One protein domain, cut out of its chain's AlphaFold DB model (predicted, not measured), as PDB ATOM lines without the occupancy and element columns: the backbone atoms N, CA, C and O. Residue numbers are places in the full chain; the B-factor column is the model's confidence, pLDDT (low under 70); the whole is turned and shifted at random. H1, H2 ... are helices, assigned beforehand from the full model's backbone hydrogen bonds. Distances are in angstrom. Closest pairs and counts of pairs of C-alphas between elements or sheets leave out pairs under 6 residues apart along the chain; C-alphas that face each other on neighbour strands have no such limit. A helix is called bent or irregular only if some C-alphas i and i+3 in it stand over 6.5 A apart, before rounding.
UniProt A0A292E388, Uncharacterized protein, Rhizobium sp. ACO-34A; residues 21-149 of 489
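This is residues 21 to 149 of the 489 residues of an uncharacterized protein of Rhizobium sp. ACO-34A (UniProt A0A292E388). One long helix, H5, makes the length of a rod; H1 and H3 pack side by side on part of it, H4 packs on H1, and residues 135 to 149 stick out. These four make an up-and-down bundle, each running against the one before; short H2 follows H1. The printed part has 129 residues, all helix by class with no named strand, and is loose: radius of gyration of the C-alphas 18.4 A, spans 70 by 28 by 18 A.

Start at the hub, H5, residues 105 to 149. Its residues 112 to 123 touch H1, residues 28 to 47, closest at C-alphas 41 and 116, 5.5 A, at a steep tilt of 39 degrees, opposite ways. Its residues 113 to 127 touch H3, residues 58 to 76, closest at C-alphas 68 and 123, 6.2 A. H4, residues 80 to 100, touches H1, closest at C-alphas 87 and 43, 4.1 A. Irregular H2, residues 49 to 54, with C-alphas 50 and 53 8.3 A apart, touches H5, residues 106 to 110, closest at C-alphas 54 and 106, 5.5 A. Every O i to N i+4 pair is within hydrogen-bond range in H1, H4 and H5, 13 of 15 in H3, and 0 of 2 in H2, with 2 of 3 O i to N i+3.

Find C-alpha 105 at (-26.163, 49.781, -42.722); H5 runs 65.2 A to C-alpha 149 at (26.077, 45.416, -3.909).

The printed part has no cut; its four links are tight. Confidence is under 70 at residues 21 to 28, 76 to 77, 134 and 138.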
ATOM      1  N   ALA A  21      12.798  42.602 -23.387       43.50
ATOM      2  CA  ALA A  21      12.135  41.553 -24.157       43.50
ATOM      3  C   ALA A  21      12.962  40.249 -24.157       43.50
ATOM      4  O   ALA A  21      14.187  40.319 -24.243       43.50
ATOM      5  N   PRO A  22      12.332  39.061 -24.222       50.75
ATOM      6  CA  PRO A  22      11.034  38.728 -23.626       50.75
ATOM      7  C   PRO A  22      11.038  37.351 -22.921       50.75
ATOM      8  O   PRO A  22      11.504  36.359 -23.478       50.75
ATOM      9  N   ALA A  23      10.424  37.256 -21.738       38.06
ATOM     10  CA  ALA A  23      10.186  35.979 -21.050       38.06
ATOM     11  C   ALA A  23       8.864  35.994 -20.261       38.06
ATOM     12  O   ALA A  23       8.821  35.649 -19.084       38.06
ATOM     13  N   PHE A  24       7.782  36.427 -20.913       53.06
ATOM     14  CA  PHE A  24       6.447  36.482 -20.317       53.06
ATOM     15  C   PHE A  24       5.459  35.718 -21.195       53.06
ATOM     16  O   PHE A  24       4.894  36.275 -22.131       53.06
ATOM     17  N   SER A  25       5.253  34.439 -20.877       43.88
ATOM     18  CA  SER A  25       4.130  33.661 -21.399       43.88
ATOM     19  C   SER A  25       2.851  34.092 -20.676       43.88
ATOM     20  O   SER A  25       2.376  33.429 -19.750       43.88
ATOM     21  N   ALA A  26       2.303  35.233 -21.090       50.12
ATOM     22  CA  ALA A  26       0.857  35.381 -21.052       50.12
ATOM     23  C   ALA A  26       0.240  34.254 -21.902       50.12
ATOM     24  O   ALA A  26       0.909  33.695 -22.766       50.12
ATOM     25  N   ASP A  27      -1.003  33.876 -21.620       55.78
ATOM     26  CA  ASP A  27      -1.647  32.738 -22.280       55.78
ATOM     27  C   ASP A  27      -1.843  33.049 -23.778       55.78
ATOM     28  O   ASP A  27      -2.781  33.761 -24.150       55.78
ATOM     29  N   ASP A  28      -0.898  32.595 -24.618       65.62
ATOM     30  CA  ASP A  28      -0.662  33.119 -25.976       65.62
ATOM     31  C   ASP A  28      -1.932  33.090 -26.833       65.62
ATOM     32  O   ASP A  28      -2.194  34.020 -27.593       65.62
ATOM     33  N   THR A  29      -2.783  32.075 -26.646       72.75
ATOM     34  CA  THR A  29      -4.055  31.937 -27.370       72.75
ATOM     35  C   THR A  29      -5.062  33.058 -27.090       72.75
ATOM     36  O   THR A  29      -5.848  33.398 -27.976       72.75
ATOM     37  N   ASN A  30      -5.049  33.670 -25.901       78.19
ATOM     38  CA  ASN A  30      -5.934  34.794 -25.578       78.19
ATOM     39  C   ASN A  30      -5.406  36.111 -26.163       78.19
ATOM     40  O   ASN A  30      -6.183  36.862 -26.753       78.19
ATOM     41  N   LEU A  31      -4.091  36.363 -26.090       80.50
ATOM     42  CA  LEU A  31      -3.482  37.528 -26.747       80.50
ATOM     43  C   LEU A  31      -3.593  37.438 -28.274       80.50
ATOM     44  O   LEU A  31      -3.909  38.434 -28.923       80.50
ATOM     45  N   GLN A  32      -3.393  36.247 -28.842       83.62
ATOM     46  CA  GLN A  32      -3.605  35.939 -30.255       83.62
ATOM     47  C   GLN A  32      -5.032  36.291 -30.684       83.62
ATOM     48  O   GLN A  32      -5.207  37.169 -31.525       83.62
ATOM     49  N   ARG A  33      -6.053  35.704 -30.044       85.88
ATOM     50  CA  ARG A  33      -7.470  35.985 -30.353       85.88
ATOM     51  C   ARG A  33      -7.824  37.464 -30.237       85.88
ATOM     52  O   ARG A  33      -8.568  37.974 -31.071       85.88
ATOM     53  N   LEU A  34      -7.295  38.156 -29.229       89.25
ATOM     54  CA  LEU A  34      -7.519  39.588 -29.049       89.25
ATOM     55  C   LEU A  34      -6.862  40.409 -30.172       89.25
ATOM     56  O   LEU A  34      -7.479  41.330 -30.700       89.25
ATOM     57  N   THR A  35      -5.652  40.040 -30.600       88.44
ATOM     58  CA  THR A  35      -4.940  40.700 -31.711       88.44
ATOM     59  C   THR A  35      -5.634  40.452 -33.055       88.44
ATOM     60  O   THR A  35      -5.797  41.383 -33.843       88.44
ATOM     61  N   GLU A  36      -6.111  39.229 -33.303       90.88
ATOM     62  CA  GLU A  36      -6.917  38.883 -34.482       90.88
ATOM     63  C   GLU A  36      -8.266  39.615 -34.486       90.88
ATOM     64  O   GLU A  36      -8.663  40.171 -35.511       90.88
ATOM     65  N   GLY A  37      -8.947  39.676 -33.337       92.69
ATOM     66  CA  GLY A  37     -10.193  40.420 -33.162       92.69
ATOM     67  C   GLY A  37     -10.015  41.915 -33.423       92.69
ATOM     68  O   GLY A  37     -10.812  42.512 -34.146       92.69
ATOM     69  N   LEU A  38      -8.937  42.518 -32.911       93.38
ATOM     70  CA  LEU A  38      -8.581  43.907 -33.200       93.38
ATOM     71  C   LEU A  38      -8.271  44.131 -34.688       93.38
ATOM     72  O   LEU A  38      -8.739  45.120 -35.247       93.38
ATOM     73  N   ALA A  39      -7.545  43.228 -35.354       91.88
ATOM     74  CA  ALA A  39      -7.282  43.334 -36.794       91.88
ATOM     75  C   ALA A  39      -8.566  43.198 -37.632       91.88
ATOM     76  O   ALA A  39      -8.773  43.961 -38.578       91.88
ATOM     77  N   ALA A  40      -9.475  42.296 -37.254       93.56
ATOM     78  CA  ALA A  40     -10.790  42.186 -37.880       93.56
ATOM     79  C   ALA A  40     -11.626  43.459 -37.661       93.56
ATOM     80  O   ALA A  40     -12.228  43.981 -38.598       93.56
ATOM     81  N   CYS A  41     -11.606  44.001 -36.441       95.50
ATOM     82  CA  CYS A  41     -12.202  45.289 -36.097       95.50
ATOM     83  C   CYS A  41     -11.623  46.437 -36.947       95.50
ATOM     84  O   CYS A  41     -12.394  47.205 -37.517       95.50
ATOM     85  N   GLN A  42     -10.299  46.524 -37.120       93.75
ATOM     86  CA  GLN A  42      -9.655  47.521 -37.983       93.75
ATOM     87  C   GLN A  42     -10.176  47.430 -39.425       93.75
ATOM     88  O   GLN A  42     -10.517  48.456 -40.013       93.75
ATOM     89  N   GLY A  43     -10.313  46.214 -39.963       89.00
ATOM     90  CA  GLY A  43     -10.909  45.970 -41.278       89.00
ATOM     91  C   GLY A  43     -12.352  46.471 -41.387       89.00
ATOM     92  O   GLY A  43     -12.690  47.224 -42.302       89.00
ATOM     93  N   ARG A  44     -13.204  46.126 -40.413       92.31
ATOM     94  CA  ARG A  44     -14.605  46.588 -40.362       92.31
ATOM     95  C   ARG A  44     -14.711  48.106 -40.220       92.31
ATOM     96  O   ARG A  44     -15.522  48.725 -40.905       92.31
ATOM     97  N   LEU A  45     -13.881  48.727 -39.377       89.88
ATOM     98  CA  LEU A  45     -13.847  50.182 -39.209       89.88
ATOM     99  C   LEU A  45     -13.370  50.886 -40.484       89.88
ATOM    100  O   LEU A  45     -13.969  51.892 -40.868       89.88
ATOM    101  N   ALA A  46     -12.374  50.338 -41.184       87.50
ATOM    102  CA  ALA A  46     -11.942  50.841 -42.485       87.50
ATOM    103  C   ALA A  46     -13.076  50.778 -43.526       87.50
ATOM    104  O   ALA A  46     -13.366  51.786 -44.171       87.50
ATOM    105  N   ALA A  47     -13.784  49.647 -43.621       84.75
ATOM    106  CA  ALA A  47     -14.951  49.491 -44.496       84.75
ATOM    107  C   ALA A  47     -16.159  50.356 -44.071       84.75
ATOM    108  O   ALA A  47     -16.959  50.763 -44.911       84.75
ATOM    109  N   SER A  48     -16.279  50.714 -42.788       80.81
ATOM    110  CA  SER A  48     -17.318  51.631 -42.293       80.81
ATOM    111  C   SER A  48     -17.080  53.107 -42.653       80.81
ATOM    112  O   SER A  48     -17.964  53.938 -42.442       80.81
ATOM    113  N   LYS A  49     -15.909  53.464 -43.205       81.31
ATOM    114  CA  LYS A  49     -15.503  54.862 -43.437       81.31
ATOM    115  C   LYS A  49     -16.493  55.708 -44.268       81.31
ATOM    116  O   LYS A  49     -16.685  56.868 -43.901       81.31
ATOM    117  N   PRO A  50     -17.174  55.201 -45.318       79.56
ATOM    118  CA  PRO A  50     -18.203  55.967 -46.036       79.56
ATOM    119  C   PRO A  50     -19.419  56.352 -45.174       79.56
ATOM    120  O   PRO A  50     -20.179  57.245 -45.547       79.56
ATOM    121  N   TYR A  51     -19.586  55.698 -44.021       81.19
ATOM    122  CA  TYR A  51     -20.734  55.776 -43.121       81.19
ATOM    123  C   TYR A  51     -20.410  56.473 -41.786       81.19
ATOM    124  O   TYR A  51     -21.139  56.304 -40.812       81.19
ATOM    125  N   GLN A  52     -19.342  57.278 -41.710       80.88
ATOM    126  CA  GLN A  52     -18.936  57.978 -40.477       80.88
ATOM    127  C   GLN A  52     -20.059  58.805 -39.816       80.88
ATOM    128  O   GLN A  52     -20.105  58.898 -38.594       80.88
ATOM    129  N   SER A  53     -21.011  59.343 -40.586       81.38
ATOM    130  CA  SER A  53     -22.178  60.082 -40.066       81.38
ATOM    131  C   SER A  53     -23.234  59.208 -39.365       81.38
ATOM    132  O   SER A  53     -24.248  59.714 -38.876       81.38
ATOM    133  N   TYR A  54     -23.052  57.885 -39.328       80.56
ATOM    134  CA  TYR A  54     -23.978  56.959 -38.674       80.56
ATOM    135  C   TYR A  54     -23.679  56.770 -37.181       80.56
ATOM    136  O   TYR A  54     -24.610  56.467 -36.424       80.56
ATOM    137  N   VAL A  55     -22.424  56.969 -36.761       84.38
ATOM    138  CA  VAL A  55     -21.954  56.810 -35.377       84.38
ATOM    139  C   VAL A  55     -20.855  57.833 -35.083       84.38
ATOM    140  O   VAL A  55     -19.764  57.771 -35.651       84.38
ATOM    141  N   ASP A  56     -21.131  58.747 -34.155       82.25
ATOM    142  CA  ASP A  56     -20.156  59.741 -33.708       82.25
ATOM    143  C   ASP A  56     -18.904  59.056 -33.134       82.25
ATOM    144  O   ASP A  56     -19.000  58.136 -32.324       82.25
ATOM    145  N   GLY A  57     -17.715  59.511 -33.537       81.38
ATOM    146  CA  GLY A  57     -16.443  59.019 -32.996       81.38
ATOM    147  C   GLY A  57     -15.785  57.848 -33.740       81.38
ATOM    148  O   GLY A  57     -14.649  57.520 -33.401       81.38
ATOM    149  N   LEU A  58     -16.390  57.286 -34.798       78.06
ATOM    150  CA  LEU A  58     -15.804  56.194 -35.610       78.06
ATOM    151  C   LEU A  58     -14.334  56.421 -36.023       78.06
ATOM    152  O   LEU A  58     -13.515  55.506 -35.950       78.06
ATOM    153  N   GLY A  59     -13.970  57.643 -36.424       76.12
ATOM    154  CA  GLY A  59     -12.589  57.980 -36.799       76.12
ATOM    155  C   GLY A  59     -11.599  58.003 -35.624       76.12
ATOM    156  O   GLY A  59     -10.419  57.696 -35.802       76.12
ATOM    157  N   ALA A  60     -12.061  58.329 -34.413       79.00
ATOM    158  CA  ALA A  60     -11.254  58.229 -33.196       79.00
ATOM    159  C   ALA A  60     -11.129  56.769 -32.737       79.00
ATOM    160  O   ALA A  60     -10.053  56.345 -32.308       79.00
ATOM    161  N   LEU A  61     -12.203  55.990 -32.897       81.25
ATOM    162  CA  LEU A  61     -12.226  54.562 -32.610       81.25
ATOM    163  C   LEU A  61     -11.192  53.814 -33.463       81.25
ATOM    164  O   LEU A  61     -10.352  53.121 -32.900       81.25
ATOM    165  N   ALA A  62     -11.147  54.069 -34.776       82.19
ATOM    166  CA  ALA A  62     -10.162  53.475 -35.687       82.19
ATOM    167  C   ALA A  62      -8.701  53.739 -35.269       82.19
ATOM    168  O   ALA A  62      -7.914  52.801 -35.154       82.19
ATOM    169  N   LYS A  63      -8.344  54.992 -34.947       80.38
ATOM    170  CA  LYS A  63      -6.996  55.354 -34.450       80.38
ATOM    171  C   LYS A  63      -6.655  54.668 -33.120       80.38
ATOM    172  O   LYS A  63      -5.494  54.349 -32.847       80.38
ATOM    173  N   THR A  64      -7.665  54.435 -32.284       78.62
ATOM    174  CA  THR A  64      -7.499  53.733 -31.005       78.62
ATOM    175  C   THR A  64      -7.312  52.229 -31.231       78.62
ATOM    176  O   THR A  64      -6.429  51.638 -30.609       78.62
ATOM    177  N   THR A  65      -8.028  51.625 -32.190       85.19
ATOM    178  CA  THR A  65      -7.800  50.244 -32.652       85.19
ATOM    179  C   THR A  65      -6.383  50.058 -33.192       85.19
ATOM    180  O   THR A  65      -5.700  49.127 -32.779       85.19
ATOM    181  N   GLU A  66      -5.898  50.955 -34.058       83.44
ATOM    182  CA  GLU A  66      -4.520  50.917 -34.583       83.44
ATOM    183  C   GLU A  66      -3.475  50.956 -33.458       83.44
ATOM    184  O   GLU A  66      -2.521  50.178 -33.457       83.44
ATOM    185  N   SER A  67      -3.693  51.816 -32.459       78.06
ATOM    186  CA  SER A  67      -2.820  51.930 -31.284       78.06
ATOM    187  C   SER A  67      -2.835  50.659 -30.423       78.06
ATOM    188  O   SER A  67      -1.786  50.232 -29.936       78.06
ATOM    189  N   ALA A  68      -4.004  50.031 -30.259       80.44
ATOM    190  CA  ALA A  68      -4.151  48.760 -29.554       80.44
ATOM    191  C   ALA A  68      -3.462  47.606 -30.307       80.44
ATOM    192  O   ALA A  68      -2.740  46.829 -29.688       80.44
ATOM    193  N   ILE A  69      -3.603  47.531 -31.637       82.81
ATOM    194  CA  ILE A  69      -2.907  46.544 -32.480       82.81
ATOM    195  C   ILE A  69      -1.389  46.704 -32.358       82.81
ATOM    196  O   ILE A  69      -0.698  45.723 -32.092       82.81
ATOM    197  N   ALA A  70      -0.870  47.927 -32.502       79.06
ATOM    198  CA  ALA A  70       0.566  48.194 -32.414       79.06
ATOM    199  C   ALA A  70       1.150  47.803 -31.045       79.06
ATOM    200  O   ALA A  70       2.254  47.266 -30.974       79.06
ATOM    201  N   PHE A  71       0.400  48.014 -29.958       79.19
ATOM    202  CA  PHE A  71       0.775  47.513 -28.635       79.19
ATOM    203  C   PHE A  71       0.766  45.976 -28.583       79.19
ATOM    204  O   PHE A  71       1.758  45.359 -28.193       79.19
ATOM    205  N   MET A  72      -0.332  45.347 -29.009       79.00
ATOM    206  CA  MET A  72      -0.511  43.894 -28.944       79.00
ATOM    207  C   MET A  72       0.513  43.129 -29.795       79.00
ATOM    208  O   MET A  72       0.976  42.070 -29.373       79.00
ATOM    209  N   GLN A  73       0.943  43.681 -30.933       78.38
ATOM    210  CA  GLN A  73       2.030  43.144 -31.763       78.38
ATOM    211  C   GLN A  73       3.357  43.027 -30.996       78.38
ATOM    212  O   GLN A  73       4.048  42.015 -31.120       78.38
ATOM    213  N   MET A  74       3.700  44.020 -30.165       73.56
ATOM    214  CA  MET A  74       4.940  44.000 -29.374       73.56
ATOM    215  C   MET A  74       4.924  42.941 -28.267       73.56
ATOM    216  O   MET A  74       5.982  42.447 -27.885       73.56
ATOM    217  N   VAL A  75       3.739  42.587 -27.761       70.31
ATOM    218  CA  VAL A  75       3.575  41.597 -26.686       70.31
ATOM    219  C   VAL A  75       3.446  40.172 -27.242       70.31
ATOM    220  O   VAL A  75       4.084  39.261 -26.724       70.31
ATOM    221  N   SER A  76       2.662  39.979 -28.307       68.94
ATOM    222  CA  SER A  76       2.282  38.653 -28.835       68.94
ATOM    223  C   SER A  76       3.198  38.089 -29.930       68.94
ATOM    224  O   SER A  76       3.028  36.938 -30.325       68.94
ATOM    225  N   LYS A  77       4.153  38.878 -30.453       69.81
ATOM    226  CA  LYS A  77       5.024  38.507 -31.593       69.81
ATOM    227  C   LYS A  77       4.259  38.036 -32.845       69.81
ATOM    228  O   LYS A  77       4.762  37.208 -33.605       69.81
ATOM    229  N   TYR A  78       3.047  38.547 -33.057       70.88
ATOM    230  CA  TYR A  78       2.199  38.124 -34.170       70.88
ATOM    231  C   TYR A  78       2.731  38.580 -35.536       70.88
ATOM    232  O   TYR A  78       3.279  39.676 -35.667       70.88
ATOM    233  N   ASP A  79       2.538  37.755 -36.567       76.94
ATOM    234  CA  ASP A  79       2.977  38.066 -37.930       76.94
ATOM    235  C   ASP A  79       2.101  39.171 -38.551       76.94
ATOM    236  O   ASP A  79       0.878  39.043 -38.667       76.94
ATOM    237  N   LEU A  80       2.745  40.262 -38.976       74.38
ATOM    238  CA  LEU A  80       2.105  41.408 -39.629       74.38
ATOM    239  C   LEU A  80       1.309  41.007 -40.878       74.38
ATOM    240  O   LEU A  80       0.220  41.535 -41.102       74.38
ATOM    241  N   SER A  81       1.812  40.053 -41.664       74.31
ATOM    242  CA  SER A  81       1.155  39.598 -42.895       74.31
ATOM    243  C   SER A  81      -0.169  38.878 -42.621       74.31
ATOM    244  O   SER A  81      -1.123  39.020 -43.390       74.31
ATOM    245  N   VAL A  82      -0.267  38.175 -41.486       78.62
ATOM    246  CA  VAL A  82      -1.499  37.514 -41.036       78.62
ATOM    247  C   VAL A  82      -2.525  38.554 -40.584       78.62
ATOM    248  O   VAL A  82      -3.689  38.468 -40.976       78.62
ATOM    249  N   LEU A  83      -2.105  39.581 -39.836       83.00
ATOM    250  CA  LEU A  83      -2.994  40.672 -39.408       83.00
ATOM    251  C   LEU A  83      -3.514  41.495 -40.592       83.00
ATOM    252  O   LEU A  83      -4.705  41.796 -40.645       83.00
ATOM    253  N   GLU A  84      -2.661  41.805 -41.574       82.06
ATOM    254  CA  GLU A  84      -3.100  42.441 -42.821       82.06
ATOM    255  C   GLU A  84      -4.110  41.572 -43.584       82.06
ATOM    256  O   GLU A  84      -5.101  42.094 -44.096       82.06
ATOM    257  N   GLY A  85      -3.899  40.252 -43.634       84.88
ATOM    258  CA  GLY A  85      -4.835  39.309 -44.250       84.88
ATOM    259  C   GLY A  85      -6.206  39.291 -43.564       84.88
ATOM    260  O   GLY A  85      -7.232  39.387 -44.240       84.88
ATOM    261  N   ILE A  86      -6.230  39.229 -42.228       90.69
ATOM    262  CA  ILE A  86      -7.461  39.268 -41.418       90.69
ATOM    263  C   ILE A  86      -8.190  40.605 -41.592       90.69
ATOM    264  O   ILE A  86      -9.408  40.619 -41.782       90.69
ATOM    265  N   SER A  87      -7.452  41.717 -41.566       90.31
ATOM    266  CA  SER A  87      -7.994  43.070 -41.725       90.31
ATOM    267  C   SER A  87      -8.627  43.267 -43.108       90.31
ATOM    268  O   SER A  87      -9.796  43.639 -43.194       90.31
ATOM    269  N   ARG A  88      -7.927  42.900 -44.195       87.88
ATOM    270  CA  ARG A  88      -8.476  42.975 -45.565       87.88
ATOM    271  C   ARG A  88      -9.712  42.093 -45.738       87.88
ATOM    272  O   ARG A  88     -10.751  42.597 -46.148       87.88
ATOM    273  N   LYS A  89      -9.642  40.819 -45.334       91.19
ATOM    274  CA  LYS A  89     -10.786  39.898 -45.420       91.19
ATOM    275  C   LYS A  89     -12.008  40.435 -44.662       91.19
ATOM    276  O   LYS A  89     -13.119  40.397 -45.182       91.19
ATOM    277  N   SER A  90     -11.800  40.963 -43.456       93.44
ATOM    278  CA  SER A  90     -12.882  41.526 -42.638       93.44
ATOM    279  C   SER A  90     -13.458  42.812 -43.237       93.44
ATOM    280  O   SER A  90     -14.652  43.059 -43.087       93.44
ATOM    281  N   ALA A  91     -12.642  43.618 -43.923       88.44
ATOM    282  CA  ALA A  91     -13.107  44.786 -44.666       88.44
ATOM    283  C   ALA A  91     -13.974  44.382 -45.871       88.44
ATOM    284  O   ALA A  91     -15.059  44.937 -46.044       88.44
ATOM    285  N   ASP A  92     -13.543  43.386 -46.652       84.31
ATOM    286  CA  ASP A  92     -14.270  42.896 -47.831       84.31
ATOM    287  C   ASP A  92     -15.625  42.267 -47.448       84.31
ATOM    288  O   ASP A  92     -16.662  42.593 -48.035       84.31
ATOM    289  N   GLU A  93     -15.646  41.403 -46.424       89.38
ATOM    290  CA  GLU A  93     -16.871  40.775 -45.904       89.38
ATOM    291  C   GLU A  93     -17.851  41.819 -45.337       89.38
ATOM    292  O   GLU A  93     -19.049  41.779 -45.629       89.38
ATOM    293  N   PHE A  94     -17.350  42.792 -44.569       92.38
ATOM    294  CA  PHE A  94     -18.181  43.831 -43.957       92.38
ATOM    295  C   PHE A  94     -18.694  44.853 -44.979       92.38
ATOM    296  O   PHE A  94     -19.877  45.190 -44.963       92.38
ATOM    297  N   GLY A  95     -17.852  45.290 -45.919       82.00
ATOM    298  CA  GLY A  95     -18.259  46.148 -47.035       82.00
ATOM    299  C   GLY A  95     -19.338  45.487 -47.895       82.00
ATOM    300  O   GLY A  95     -20.345  46.118 -48.220       82.00
ATOM    301  N   SER A  96     -19.196  44.185 -48.169       81.44
ATOM    302  CA  SER A  96     -20.213  43.397 -48.878       81.44
ATOM    303  C   SER A  96     -21.546  43.357 -48.121       81.44
ATOM    304  O   SER A  96     -22.601  43.528 -48.733       81.44
ATOM    305  N   ALA A  97     -21.522  43.196 -46.792       78.94
ATOM    306  CA  ALA A  97     -22.729  43.217 -45.963       78.94
ATOM    307  C   ALA A  97     -23.437  44.587 -45.982       78.94
ATOM    308  O   ALA A  97     -24.662  44.641 -46.113       78.94
ATOM    309  N   LEU A  98     -22.683  45.691 -45.921       79.88
ATOM    310  CA  LEU A  98     -23.231  47.054 -45.975       79.88
ATOM    311  C   LEU A  98     -23.870  47.386 -47.332       79.88
ATOM    312  O   LEU A  98     -24.912  48.042 -47.374       79.88
ATOM    313  N   VAL A  99     -23.285  46.905 -48.434       79.94
ATOM    314  CA  VAL A  99     -23.849  47.061 -49.788       79.94
ATOM    315  C   VAL A  99     -25.078  46.168 -49.995       79.94
ATOM    316  O   VAL A  99     -26.031  46.587 -50.650       79.94
ATOM    317  N   ALA A 100     -25.092  44.961 -49.420       78.81
ATOM    318  CA  ALA A 100     -26.228  44.044 -49.509       78.81
ATOM    319  C   ALA A 100     -27.444  44.488 -48.670       78.81
ATOM    320  O   ALA A 100     -28.576  44.151 -49.019       78.81
ATOM    321  N   GLN A 101     -27.228  45.229 -47.576       81.12
ATOM    322  CA  GLN A 101     -28.274  45.661 -46.638       81.12
ATOM    323  C   GLN A 101     -28.214  47.182 -46.371       81.12
ATOM    324  O   GLN A 101     -27.992  47.614 -45.237       81.12
ATOM    325  N   PRO A 102     -28.435  48.038 -47.391       76.62
ATOM    326  CA  PRO A 102     -28.241  49.486 -47.265       76.62
ATOM    327  C   PRO A 102     -29.214  50.154 -46.281       76.62
ATOM    328  O   PRO A 102     -28.876  51.174 -45.687       76.62
ATOM    329  N   MET A 103     -30.404  49.575 -46.073       82.94
ATOM    330  CA  MET A 103     -31.383  50.057 -45.087       82.94
ATOM    331  C   MET A 103     -30.915  49.820 -43.642       82.94
ATOM    332  O   MET A 103     -31.178  50.646 -42.767       82.94
ATOM    333  N   ASP A 104     -30.175  48.735 -43.404       88.00
ATOM    334  CA  ASP A 104     -29.691  48.322 -42.082       88.00
ATOM    335  C   ASP A 104     -28.245  48.763 -41.808       88.00
ATOM    336  O   ASP A 104     -27.769  48.656 -40.675       88.00
ATOM    337  N   ALA A 105     -27.556  49.336 -42.803       79.44
ATOM    338  CA  ALA A 105     -26.163  49.781 -42.722       79.44
ATOM    339  C   ALA A 105     -25.867  50.651 -41.483       79.44
ATOM    340  O   ALA A 105     -24.815  50.506 -40.861       79.44
ATOM    341  N   LYS A 106     -26.808  51.501 -41.046       85.00
ATOM    342  CA  LYS A 106     -26.671  52.293 -39.807       85.00
ATOM    343  C   LYS A 106     -26.652  51.449 -38.530       85.00
ATOM    344  O   LYS A 106     -25.924  51.784 -37.596       85.00
ATOM    345  N   SER A 107     -27.423  50.367 -38.488       90.62
ATOM    346  CA  SER A 107     -27.410  49.411 -37.378       90.62
ATOM    347  C   SER A 107     -26.125  48.578 -37.396       90.62
ATOM    348  O   SER A 107     -25.429  48.499 -36.386       90.62
ATOM    349  N   ILE A 108     -25.753  48.060 -38.572       88.31
ATOM    350  CA  ILE A 108     -24.564  47.219 -38.786       88.31
ATOM    351  C   ILE A 108     -23.273  47.970 -38.405       88.31
ATOM    352  O   ILE A 108     -22.445  47.446 -37.660       88.31
ATOM    353  N   VAL A 109     -23.121  49.227 -38.841       88.31
ATOM    354  CA  VAL A 109     -21.972  50.080 -38.476       88.31
ATOM    355  C   VAL A 109     -21.937  50.380 -36.974       88.31
ATOM    356  O   VAL A 109     -20.864  50.338 -36.373       88.31
ATOM    357  N   ARG A 110     -23.090  50.631 -36.337       90.19
ATOM    358  CA  ARG A 110     -23.163  50.841 -34.882       90.19
ATOM    359  C   ARG A 110     -22.784  49.590 -34.097       90.19
ATOM    360  O   ARG A 110     -22.029  49.710 -33.138       90.19
ATOM    361  N   GLN A 111     -23.254  48.417 -34.511       91.19
ATOM    362  CA  GLN A 111     -22.879  47.157 -33.877       91.19
ATOM    363  C   GLN A 111     -21.365  46.919 -33.980       91.19
ATOM    364  O   GLN A 111     -20.722  46.661 -32.964       91.19
ATOM    365  N   ALA A 112     -20.779  47.083 -35.170       91.50
ATOM    366  CA  ALA A 112     -19.337  46.926 -35.358       91.50
ATOM    367  C   ALA A 112     -18.516  47.916 -34.516       91.50
ATOM    368  O   ALA A 112     -17.500  47.523 -33.948       91.50
ATOM    369  N   ALA A 113     -18.968  49.168 -34.377       91.12
ATOM    370  CA  ALA A 113     -18.337  50.140 -33.484       91.12
ATOM    371  C   ALA A 113     -18.367  49.676 -32.014       91.12
ATOM    372  O   ALA A 113     -17.338  49.709 -31.345       91.12
ATOM    373  N   THR A 114     -19.503  49.169 -31.524       92.69
ATOM    374  CA  THR A 114     -19.622  48.650 -30.148       92.69
ATOM    375  C   THR A 114     -18.753  47.409 -29.905       92.69
ATOM    376  O   THR A 114     -18.107  47.307 -28.863       92.69
ATOM    377  N   GLU A 115     -18.680  46.481 -30.864       91.75
ATOM    378  CA  GLU A 115     -17.781  45.314 -30.791       91.75
ATOM    379  C   GLU A 115     -16.300  45.740 -30.758       91.75
ATOM    380  O   GLU A 115     -15.503  45.199 -29.991       91.75
ATOM    381  N   CYS A 116     -15.940  46.760 -31.539       93.25
ATOM    382  CA  CYS A 116     -14.608  47.357 -31.548       93.25
ATOM    383  C   CYS A 116     -14.234  48.055 -30.230       93.25
ATOM    384  O   CYS A 116     -13.109  47.896 -29.757       93.25
ATOM    385  N   GLU A 117     -15.155  48.808 -29.622       91.69
ATOM    386  CA  GLU A 117     -14.942  49.455 -28.318       91.69
ATOM    387  C   GLU A 117     -14.640  48.430 -27.214       91.69
ATOM    388  O   GLU A 117     -13.731  48.647 -26.409       91.69
ATOM    389  N   ALA A 118     -15.340  47.290 -27.211       92.12
ATOM    390  CA  ALA A 118     -15.093  46.203 -26.263       92.12
ATOM    391  C   ALA A 118     -13.684  45.600 -26.426       92.12
ATOM    392  O   ALA A 118     -12.939  45.508 -25.451       92.12
ATOM    393  N   LEU A 119     -13.277  45.278 -27.660       91.56
ATOM    394  CA  LEU A 119     -11.947  44.721 -27.950       91.56
ATOM    395  C   LEU A 119     -10.802  45.675 -27.568       91.56
ATOM    396  O   LEU A 119      -9.752  45.238 -27.097       91.56
ATOM    397  N   ILE A 120     -10.992  46.987 -27.734       88.75
ATOM    398  CA  ILE A 120     -10.022  47.998 -27.283       88.75
ATOM    399  C   ILE A 120      -9.942  48.032 -25.753       88.75
ATOM    400  O   ILE A 120      -8.840  48.103 -25.205       88.75
ATOM    401  N   ALA A 121     -11.079  47.965 -25.055       88.12
ATOM    402  CA  ALA A 121     -11.103  47.944 -23.594       88.12
ATOM    403  C   ALA A 121     -10.381  46.707 -23.028       88.12
ATOM    404  O   ALA A 121      -9.585  46.841 -22.094       88.12
ATOM    405  N   ASP A 122     -10.577  45.535 -23.636       87.25
ATOM    406  CA  ASP A 122      -9.853  44.306 -23.286       87.25
ATOM    407  C   ASP A 122      -8.339  44.450 -23.534       87.25
ATOM    408  O   ASP A 122      -7.523  44.100 -22.675       87.25
ATOM    409  N   ALA A 123      -7.940  45.062 -24.654       83.88
ATOM    410  CA  ALA A 123      -6.535  45.335 -24.963       83.88
ATOM    411  C   ALA A 123      -5.886  46.326 -23.983       83.88
ATOM    412  O   ALA A 123      -4.729  46.149 -23.598       83.88
ATOM    413  N   GLU A 124      -6.620  47.335 -23.507       84.25
ATOM    414  CA  GLU A 124      -6.141  48.206 -22.431       84.25
ATOM    415  C   GLU A 124      -5.969  47.468 -21.095       84.25
ATOM    416  O   GLU A 124      -5.076  47.815 -20.312       84.25
ATOM    417  N   VAL A 125      -6.830  46.492 -20.791       86.38
ATOM    418  CA  VAL A 125      -6.712  45.663 -19.582       86.38
ATOM    419  C   VAL A 125      -5.455  44.797 -19.658       86.38
ATOM    420  O   VAL A 125      -4.684  44.779 -18.693       86.38
ATOM    421  N   GLU A 126      -5.180  44.163 -20.799       82.00
ATOM    422  CA  GLU A 126      -3.921  43.437 -21.017       82.00
ATOM    423  C   GLU A 126      -2.701  44.367 -20.980       82.00
ATOM    424  O   GLU A 126      -1.721  44.068 -20.296       82.00
ATOM    425  N   ALA A 127      -2.772  45.558 -21.582       75.94
ATOM    426  CA  ALA A 127      -1.687  46.536 -21.511       75.94
ATOM    427  C   ALA A 127      -1.350  46.952 -20.067       75.94
ATOM    428  O   ALA A 127      -0.176  47.084 -19.705       75.94
ATOM    429  N   LYS A 128      -2.368  47.102 -19.209       79.69
ATOM    430  CA  LYS A 128      -2.196  47.379 -17.772       79.69
ATOM    431  C   LYS A 128      -1.576  46.184 -17.032       79.69
ATOM    432  O   LYS A 128      -0.713  46.408 -16.180       79.69
ATOM    433  N   LYS A 129      -1.946  44.939 -17.367       80.62
ATOM    434  CA  LYS A 129      -1.327  43.716 -16.808       80.62
ATOM    435  C   LYS A 129       0.153  43.610 -17.184       80.62
ATOM    436  O   LYS A 129       0.987  43.494 -16.289       80.62
ATOM    437  N   VAL A 130       0.487  43.740 -18.470       73.88
ATOM    438  CA  VAL A 130       1.873  43.699 -18.975       73.88
ATOM    439  C   VAL A 130       2.719  44.795 -18.327       73.88
ATOM    440  O   VAL A 130       3.786  44.515 -17.785       73.88
ATOM    441  N   LYS A 131       2.226  46.043 -18.287       72.19
ATOM    442  CA  LYS A 131       2.947  47.156 -17.646       72.19
ATOM    443  C   LYS A 131       3.219  46.895 -16.162       72.19
ATOM    444  O   LYS A 131       4.306  47.208 -15.683       72.19
ATOM    445  N   ARG A 132       2.262  46.304 -15.441       75.81
ATOM    446  CA  ARG A 132       2.438  45.919 -14.035       75.81
ATOM    447  C   ARG A 132       3.507  44.834 -13.872       75.81
ATOM    448  O   ARG A 132       4.391  45.003 -13.039       75.81
ATOM    449  N   GLN A 133       3.473  43.785 -14.693       73.94
ATOM    450  CA  GLN A 133       4.474  42.709 -14.675       73.94
ATOM    451  C   GLN A 133       5.890  43.225 -14.977       73.94
ATOM    452  O   GLN A 133       6.835  42.838 -14.295       73.94
ATOM    453  N   VAL A 134       6.045  44.144 -15.938       69.31
ATOM    454  CA  VAL A 134       7.342  44.772 -16.259       69.31
ATOM    455  C   VAL A 134       7.882  45.589 -15.080       69.31
ATOM    456  O   VAL A 134       9.067  45.490 -14.768       69.31
ATOM    457  N   VAL A 135       7.032  46.356 -14.387       71.94
ATOM    458  CA  VAL A 135       7.438  47.116 -13.188       71.94
ATOM    459  C   VAL A 135       7.820  46.178 -12.038       71.94
ATOM    460  O   VAL A 135       8.883  46.351 -11.445       71.94
ATOM    461  N   GLU A 136       7.014  45.150 -11.759       73.50
ATOM    462  CA  GLU A 136       7.300  44.157 -10.713       73.50
ATOM    463  C   GLU A 136       8.605  43.379 -11.004       73.50
ATOM    464  O   GLU A 136       9.407  43.152 -10.095       73.50
ATOM    465  N   ALA A 137       8.885  43.052 -12.273       70.19
ATOM    466  CA  ALA A 137      10.139  42.427 -12.698       70.19
ATOM    467  C   ALA A 137      11.353  43.368 -12.568       70.19
ATOM    468  O   ALA A 137      12.399  42.952 -12.065       70.19
ATOM    469  N   ALA A 138      11.219  44.639 -12.964       68.88
ATOM    470  CA  ALA A 138      12.280  45.639 -12.833       68.88
ATOM    471  C   ALA A 138      12.610  45.948 -11.359       68.88
ATOM    472  O   ALA A 138      13.780  46.094 -11.001       68.88
ATOM    473  N   GLU A 139      11.604  45.987 -10.479       76.94
ATOM    474  CA  GLU A 139      11.826  46.076  -9.034       76.94
ATOM    475  C   GLU A 139      12.510  44.825  -8.471       76.94
ATOM    476  O   GLU A 139      13.393  44.947  -7.620       76.94
ATOM    477  N   ALA A 140      12.148  43.626  -8.936       74.94
ATOM    478  CA  ALA A 140      12.800  42.389  -8.512       74.94
ATOM    479  C   ALA A 140      14.282  42.348  -8.931       74.94
ATOM    480  O   ALA A 140      15.135  42.019  -8.107       74.94
ATOM    481  N   GLU A 141      14.602  42.735 -10.170       76.06
ATOM    482  CA  GLU A 141      15.977  42.916 -10.664       76.06
ATOM    483  C   GLU A 141      16.753  43.935  -9.824       76.06
ATOM    484  O   GLU A 141      17.841  43.640  -9.321       76.06
ATOM    485  N   ARG A 142      16.166  45.113  -9.582       78.69
ATOM    486  CA  ARG A 142      16.783  46.153  -8.752       78.69
ATOM    487  C   ARG A 142      17.079  45.651  -7.335       78.69
ATOM    488  O   ARG A 142      18.197  45.829  -6.857       78.69
ATOM    489  N   ARG A 143      16.136  44.949  -6.697       80.88
ATOM    490  CA  ARG A 143      16.327  44.345  -5.363       80.88
ATOM    491  C   ARG A 143      17.396  43.247  -5.353       80.88
ATOM    492  O   ARG A 143      18.056  43.077  -4.329       80.88
ATOM    493  N   LYS A 144      17.599  42.499  -6.448       80.31
ATOM    494  CA  LYS A 144      18.743  41.570  -6.568       80.31
ATOM    495  C   LYS A 144      20.065  42.335  -6.637       80.31
ATOM    496  O   LYS A 144      20.998  41.971  -5.928       80.31
ATOM    497  N   LYS A 145      20.135  43.395  -7.451       79.25
ATOM    498  CA  LYS A 145      21.343  44.215  -7.624       79.25
ATOM    499  C   LYS A 145      21.747  44.915  -6.325       79.25
ATOM    500  O   LYS A 145      22.891  44.787  -5.908       79.25
ATOM    501  N   GLU A 146      20.793  45.534  -5.629       80.25
ATOM    502  CA  GLU A 146      21.014  46.166  -4.319       80.25
ATOM    503  C   GLU A 146      21.480  45.145  -3.257       80.25
ATOM    504  O   GLU A 146      22.341  45.458  -2.438       80.25
ATOM    505  N   ARG A 147      20.986  43.896  -3.294       79.62
ATOM    506  CA  ARG A 147      21.483  42.810  -2.421       79.62
ATOM    507  C   ARG A 147      22.908  42.371  -2.765       79.62
ATOM    508  O   ARG A 147      23.692  42.153  -1.846       79.62
ATOM    509  N   ALA A 148      23.244  42.256  -4.049       77.25
ATOM    510  CA  ALA A 148      24.591  41.897  -4.491       77.25
ATOM    511  C   ALA A 148      25.617  42.990  -4.136       77.25
ATOM    512  O   ALA A 148      26.697  42.686  -3.639       77.25
ATOM    513  N   GLU A 149      25.255  44.265  -4.312       76.50
ATOM    514  CA  GLU A 149      26.077  45.416  -3.909       76.50
ATOM    515  C   GLU A 149      26.263  45.472  -2.382       76.50
ATOM    516  O   GLU A 149      27.377  45.698  -1.909       76.50
TER     517      GLU A 149